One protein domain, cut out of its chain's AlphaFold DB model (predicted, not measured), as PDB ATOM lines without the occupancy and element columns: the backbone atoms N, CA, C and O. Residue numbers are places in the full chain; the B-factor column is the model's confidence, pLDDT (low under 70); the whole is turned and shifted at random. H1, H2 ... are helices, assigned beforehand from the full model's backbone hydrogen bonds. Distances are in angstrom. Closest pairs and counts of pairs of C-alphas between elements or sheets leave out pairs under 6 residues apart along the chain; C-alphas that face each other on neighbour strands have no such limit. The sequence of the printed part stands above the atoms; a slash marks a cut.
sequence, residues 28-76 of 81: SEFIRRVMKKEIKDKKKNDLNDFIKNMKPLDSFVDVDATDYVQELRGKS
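This is residues 28 to 76 of the 81 residues of an uncharacterized protein of hydrothermal vent metagenome (UniProt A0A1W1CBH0). A long, straight helix, H1, makes most of the length; at its far end a long link carries the chain round a corner into a shorter helix, H2, which runs off crosswise like the foot of an L. The two helices do not pack on each other, and the middle of the L is open. The printed part has 49 residues with two named helices, H1 then H2, no named strand, and the class all helix. It is extended, with a radius of gyration of the C-alphas of 18.6 A and spans of 53 by 24 by 12 A.

H1, residues 28 to 52, begins with C-alpha 28 at (-60.193, 58.676, -106.890) and is 36.2 A long from first to last C-alpha. H2, residues 65 to 75, is 15.4 A long and ends with C-alpha 75 at (-60.572, 51.445, -53.773).

H1 and H2 are apart, with no C-alpha of the one within 8 A of the other. Residues 28 to 59, of which 28 to 52 belong to H1, stand free. In H1 and H2 every O i to N i+4 pair is within hydrogen-bond range.

The C-alphas of Ser 28 and Lys 75, the two farthest apart, are 53.6 A apart. The printed part has no cut. The link from H1 to H2, 12 residues, is long. Mean pLDDT of the printed part is 82.0; residue 76 is under 70.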
ATOM      1  N   SER A  28     -61.391  59.005-107.674       92.62
ATOM      2  CA  SER A  28     -60.193  58.676-106.890       92.62
ATOM      3  C   SER A  28     -60.351  58.988-105.400       92.62
ATOM      4  O   SER A  28     -59.824  58.265-104.554       92.62
ATOM      5  N   GLU A  29     -61.050  60.075-105.072       93.50
ATOM      6  CA  GLU A  29     -61.335  60.449-103.689       93.50
ATOM      7  C   GLU A  29     -62.401  59.544-103.072       93.50
ATOM      8  O   GLU A  29     -62.235  59.084-101.942       93.50
ATOM      9  N   PHE A  30     -63.444  59.213-103.833       94.38
ATOM     10  CA  PHE A  30     -64.451  58.247-103.412       94.38
ATOM     11  C   PHE A  30     -63.820  56.883-103.092       94.38
ATOM     12  O   PHE A  30     -63.966  56.388-101.973       94.38
ATOM     13  N   ILE A  31     -63.020  56.333-104.014       92.38
ATOM     14  CA  ILE A  31     -62.294  55.069-103.818       92.38
ATOM     15  C   ILE A  31     -61.414  55.144-102.566       92.38
ATOM     16  O   ILE A  31     -61.439  54.232-101.742       92.38
ATOM     17  N   ARG A  32     -60.671  56.241-102.365       91.44
ATOM     18  CA  ARG A  32     -59.853  56.425-101.155       91.44
ATOM     19  C   ARG A  32     -60.674  56.343 -99.872       91.44
ATOM     20  O   ARG A  32     -60.240  55.690 -98.922       91.44
ATOM     21  N   ARG A  33     -61.831  57.007 -99.822       93.88
ATOM     22  CA  ARG A  33     -62.698  57.025 -98.634       93.88
ATOM     23  C   ARG A  33     -63.270  55.649 -98.334       93.88
ATOM     24  O   ARG A  33     -63.192  55.212 -97.188       93.88
ATOM     25  N   VAL A  34     -63.778  54.965 -99.359       91.75
ATOM     26  CA  VAL A  34     -64.324  53.608 -99.230       91.75
ATOM     27  C   VAL A  34     -63.239  52.646 -98.754       91.75
ATOM     28  O   VAL A  34     -63.407  52.011 -97.719       91.75
ATOM     29  N   MET A  35     -62.076  52.625 -99.411       90.94
ATOM     30  CA  MET A  35     -60.963  51.755 -99.016       90.94
ATOM     31  C   MET A  35     -60.499  52.023 -97.581       90.94
ATOM     32  O   MET A  35     -60.237  51.088 -96.825       90.94
ATOM     33  N   LYS A  36     -60.423  53.293 -97.164       92.12
ATOM     34  CA  LYS A  36     -60.047  53.652 -95.789       92.12
ATOM     35  C   LYS A  36     -61.072  53.153 -94.767       92.12
ATOM     36  O   LYS A  36     -60.670  52.710 -93.691       92.12
ATOM     37  N   LYS A  37     -62.364  53.238 -95.092       92.06
ATOM     38  CA  LYS A  37     -63.448  52.731 -94.247       92.06
ATOM     39  C   LYS A  37     -63.374  51.208 -94.128       92.06
ATOM     40  O   LYS A  37     -63.257  50.715 -93.014       92.06
ATOM     41  N   GLU A  38     -63.297  50.494 -95.247       88.88
ATOM     42  CA  GLU A  38     -63.213  49.027 -95.275       88.88
ATOM     43  C   GLU A  38     -61.994  48.485 -94.516       88.88
ATOM     44  O   GLU A  38     -62.100  47.541 -93.735       88.88
ATOM     45  N   ILE A  39     -60.822  49.115 -94.670       89.19
ATOM     46  CA  ILE A  39     -59.620  48.733 -93.912       89.19
ATOM     47  C   ILE A  39     -59.832  48.937 -92.409       89.19
ATOM     48  O   ILE A  39     -59.402  48.110 -91.602       89.19
ATOM     49  N   LYS A  40     -60.468  50.045 -92.014       87.44
ATOM     50  CA  LYS A  40     -60.755  50.328 -90.604       87.44
ATOM     51  C   LYS A  40     -61.755  49.323 -90.033       87.44
ATOM     52  O   LYS A  40     -61.540  48.841 -88.923       87.44
ATOM     53  N   ASP A  41     -62.796  48.989 -90.785       85.75
ATOM     54  CA  ASP A  41     -63.836  48.055 -90.357       85.75
ATOM     55  C   ASP A  41     -63.284  46.624 -90.247       85.75
ATOM     56  O   ASP A  41     -63.524  45.958 -89.239       85.75
ATOM     57  N   LYS A  42     -62.411  46.191 -91.170       80.19
ATOM     58  CA  LYS A  42     -61.660  44.930 -91.024       80.19
ATOM     59  C   LYS A  42     -60.804  44.891 -89.758       80.19
ATOM     60  O   LYS A  42     -60.852  43.904 -89.033       80.19
ATOM     61  N   LYS A  43     -60.060  45.961 -89.456       74.19
ATOM     62  CA  LYS A  43     -59.266  46.047 -88.215       74.19
ATOM     63  C   LYS A  43     -60.134  45.999 -86.958       74.19
ATOM     64  O   LYS A  43     -59.711  45.463 -85.941       74.19
ATOM     65  N   LYS A  44     -61.335  46.579 -87.008       74.69
ATOM     66  CA  LYS A  44     -62.281  46.528 -85.892       74.69
ATOM     67  C   LYS A  44     -62.796  45.105 -85.665       74.69
ATOM     68  O   LYS A  44     -62.893  44.685 -84.518       74.69
ATOM     69  N   ASN A  45     -63.096  44.378 -86.738       73.06
ATOM     70  CA  ASN A  45     -63.506  42.978 -86.643       73.06
ATOM     71  C   ASN A  45     -62.377  42.106 -86.073       73.06
ATOM     72  O   ASN A  45     -62.625  41.364 -85.134       73.06
ATOM     73  N   ASP A  46     -61.140  42.304 -86.531       75.25
ATOM     74  CA  ASP A  46     -59.956  41.609 -86.004       75.25
ATOM     75  C   ASP A  46     -59.743  41.865 -84.497       75.25
ATOM     76  O   ASP A  46     -59.495  40.945 -83.725       75.25
ATOM     77  N   LEU A  47     -59.944  43.105 -84.028       72.56
ATOM     78  CA  LEU A  47     -59.879  43.418 -82.596       72.56
ATOM     79  C   LEU A  47     -60.985  42.722 -81.788       72.56
ATOM     80  O   LEU A  47     -60.728  42.231 -80.690       72.56
ATOM     81  N   ASN A  48     -62.213  42.688 -82.305       75.38
ATOM     82  CA  ASN A  48     -63.317  42.000 -81.636       75.38
ATOM     83  C   ASN A  48     -63.060  40.490 -81.555       75.38
ATOM     84  O   ASN A  48     -63.306  39.882 -80.513       75.38
ATOM     85  N   ASP A  49     -62.530  39.902 -82.627       79.50
ATOM     86  CA  ASP A  49     -62.160  38.491 -82.675       79.50
ATOM     87  C   ASP A  49     -60.988  38.192 -81.730       79.50
ATOM     88  O   ASP A  49     -61.010  37.188 -81.016       79.50
ATOM     89  N   PHE A  50     -60.002  39.089 -81.637       76.75
ATOM     90  CA  PHE A  50     -58.924  39.001 -80.654       76.75
ATOM     91  C   PHE A  50     -59.460  39.005 -79.215       76.75
ATOM     92  O   PHE A  50     -59.127  38.109 -78.443       76.75
ATOM     93  N   ILE A  51     -60.330  39.960 -78.860       78.88
ATOM     94  CA  ILE A  51     -60.921  40.060 -77.513       78.88
ATOM     95  C   ILE A  51     -61.743  38.812 -77.182       78.88
ATOM     96  O   ILE A  51     -61.639  38.283 -76.079       78.88
ATOM     97  N   LYS A  52     -62.535  38.309 -78.134       77.62
ATOM     98  CA  LYS A  52     -63.376  37.122 -77.929       77.62
ATOM     99  C   LYS A  52     -62.558  35.858 -77.656       77.62
ATOM    100  O   LYS A  52     -63.005  34.993 -76.908       77.62
ATOM    101  N   ASN A  53     -61.382  35.748 -78.267       80.19
ATOM    102  CA  ASN A  53     -60.487  34.604 -78.103       80.19
ATOM    103  C   ASN A  53     -59.455  34.804 -76.982       80.19
ATOM    104  O   ASN A  53     -58.635  33.916 -76.735       80.19
ATOM    105  N   MET A  54     -59.475  35.956 -76.311       78.56
ATOM    106  CA  MET A  54     -58.560  36.256 -75.223       78.56
ATOM    107  C   MET A  54     -58.916  35.391 -74.012       78.56
ATOM    108  O   MET A  54     -60.031  35.441 -73.497       78.56
ATOM    109  N   LYS A  55     -57.958  34.580 -73.561       76.19
ATOM    110  CA  LYS A  55     -58.086  33.829 -72.311       76.19
ATOM    111  C   LYS A  55     -57.638  34.707 -71.140       76.19
ATOM    112  O   LYS A  55     -56.682  35.470 -71.311       76.19
ATOM    113  N   PRO A  56     -58.289  34.605 -69.967       75.06
ATOM    114  CA  PRO A  56     -57.773  35.232 -68.761       75.06
ATOM    115  C   PRO A  56     -56.372  34.688 -68.463       75.06
ATOM    116  O   PRO A  56     -56.072  33.527 -68.742       75.06
ATOM    117  N   LEU A  57     -55.506  35.547 -67.928       79.12
ATOM    118  CA  LEU A  57     -54.209  35.118 -67.407       79.12
ATOM    119  C   LEU A  57     -54.433  34.155 -66.239       79.12
ATOM    120  O   LEU A  57     -55.424  34.300 -65.526       79.12
ATOM    121  N   ASP A  58     -53.486  33.248 -65.993       76.81
ATOM    122  CA  ASP A  58     -53.583  32.243 -64.920       76.81
ATOM    123  C   ASP A  58     -53.913  32.864 -63.549       76.81
ATOM    124  O   ASP A  58     -54.671  32.299 -62.767       76.81
ATOM    125  N   SER A  59     -53.430  34.083 -63.283       80.62
ATOM    126  CA  SER A  59     -53.708  34.838 -62.051       80.62
ATOM    127  C   SER A  59     -55.139  35.382 -61.921       80.62
ATOM    128  O   SER A  59     -55.477  35.933 -60.879       80.62
ATOM    129  N   PHE A  60     -55.956  35.287 -62.971       75.44
ATOM    130  CA  PHE A  60     -57.328  35.801 -63.047       75.44
ATOM    131  C   PHE A  60     -58.345  34.723 -63.448       75.44
ATOM    132  O   PHE A  60     -59.499  35.050 -63.700       75.44
ATOM    133  N   VAL A  61     -57.939  33.449 -63.523       78.69
ATOM    134  CA  VAL A  61     -58.825  32.343 -63.937       78.69
ATOM    135  C   VAL A  61     -60.014  32.180 -62.987       78.69
ATOM    136  O   VAL A  61     -61.132  31.989 -63.456       78.69
ATOM    137  N   ASP A  62     -59.783  32.330 -61.682       82.75
ATOM    138  CA  ASP A  62     -60.813  32.190 -60.641       82.75
ATOM    139  C   ASP A  62     -61.356  33.542 -60.143       82.75
ATOM    140  O   ASP A  62     -62.086  33.605 -59.153       82.75
ATOM    141  N   VAL A  63     -60.975  34.645 -60.795       79.62
ATOM    142  CA  VAL A  63     -61.374  35.995 -60.387       79.62
ATOM    143  C   VAL A  63     -62.575  36.432 -61.214       79.62
ATOM    144  O   VAL A  63     -62.468  36.625 -62.426       79.62
ATOM    145  N   ASP A  64     -63.715  36.638 -60.554       81.69
ATOM    146  CA  ASP A  64     -64.887  37.199 -61.218       81.69
ATOM    147  C   ASP A  64     -64.628  38.655 -61.636       81.69
ATOM    148  O   ASP A  64     -64.183  39.503 -60.854       81.69
ATOM    149  N   ALA A  65     -64.913  38.953 -62.904       79.38
ATOM    150  CA  ALA A  65     -64.657  40.264 -63.484       79.38
ATOM    151  C   ALA A  65     -65.498  41.377 -62.833       79.38
ATOM    152  O   ALA A  65     -65.042  42.520 -62.745       79.38
ATOM    153  N   THR A  66     -66.714  41.067 -62.383       81.31
ATOM    154  CA  THR A  66     -67.613  42.033 -61.741       81.31
ATOM    155  C   THR A  66     -67.083  42.403 -60.367       81.31
ATOM    156  O   THR A  66     -66.966  43.592 -60.062       81.31
ATOM    157  N   ASP A  67     -66.703  41.399 -59.579       82.44
ATOM    158  CA  ASP A  67     -66.178  41.588 -58.226       82.44
ATOM    159  C   ASP A  67     -64.853  42.357 -58.249       82.44
ATOM    160  O   ASP A  67     -64.684  43.328 -57.507       82.44
ATOM    161  N   TYR A  68     -63.958  42.027 -59.185       81.69
ATOM    162  CA  TYR A  68     -62.692  42.740 -59.364       81.69
ATOM    163  C   TYR A  68     -62.886  44.224 -59.714       81.69
ATOM    164  O   TYR A  68     -62.224  45.104 -59.156       81.69
ATOM    165  N   VAL A  69     -63.819  44.536 -60.623       83.31
ATOM    166  CA  VAL A  69     -64.119  45.927 -61.004       83.31
ATOM    167  C   VAL A  69     -64.796  46.684 -59.862       83.31
ATOM    168  O   VAL A  69     -64.513  47.870 -59.676       83.31
ATOM    169  N   GLN A  70     -65.671  46.037 -59.088       81.88
ATOM    170  CA  GLN A  70     -66.280  46.649 -57.904       81.88
ATOM    171  C   GLN A  70     -65.241  46.948 -56.824       81.88
ATOM    172  O   GLN A  70     -65.241  48.051 -56.280       81.88
ATOM    173  N   GLU A  71     -64.317  46.024 -56.567       84.19
ATOM    174  CA  GLU A  71     -63.219  46.224 -55.624       84.19
ATOM    175  C   GLU A  71     -62.306  47.376 -56.070       84.19
ATOM    176  O   GLU A  71     -61.992  48.269 -55.277       84.19
ATOM    177  N   LEU A  72     -61.935  47.416 -57.354       82.62
ATOM    178  CA  LEU A  72     -61.168  48.521 -57.932       82.62
ATOM    179  C   LEU A  72     -61.904  49.854 -57.806       82.62
ATOM    180  O   LEU A  72     -61.294  50.833 -57.391       82.62
ATOM    181  N   ARG A  73     -63.204  49.915 -58.120       78.94
ATOM    182  CA  ARG A  73     -64.010  51.141 -57.973       78.94
ATOM    183  C   ARG A  73     -64.161  51.563 -56.516       78.94
ATOM    184  O   ARG A  73     -64.120  52.754 -56.237       78.94
ATOM    185  N   GLY A  74     -64.302  50.611 -55.596       78.31
ATOM    186  CA  GLY A  74     -64.376  50.879 -54.160       78.31
ATOM    187  C   GLY A  74     -63.059  51.411 -53.590       78.31
ATOM    188  O   GLY A  74     -63.070  52.239 -52.680       78.31
ATOM    189  N   LYS A  75     -61.920  50.980 -54.149       77.06
ATOM    190  CA  LYS A  75     -60.572  51.445 -53.773       77.06
ATOM    191  C   LYS A  75     -60.148  52.718 -54.509       77.06
ATOM    192  O   LYS A  75     -59.417  53.538 -53.953       77.06
ATOM    193  N   SER A  76     -60.609  52.915 -55.740       68.50
ATOM    194  CA  SER A  76     -60.463  54.161 -56.483       68.50
ATOM    195  C   SER A  76     -61.420  55.186 -55.902       68.50
ATOM    196  O   SER A  76     -62.541  55.367 -56.365       68.50
TER     197      SER A  76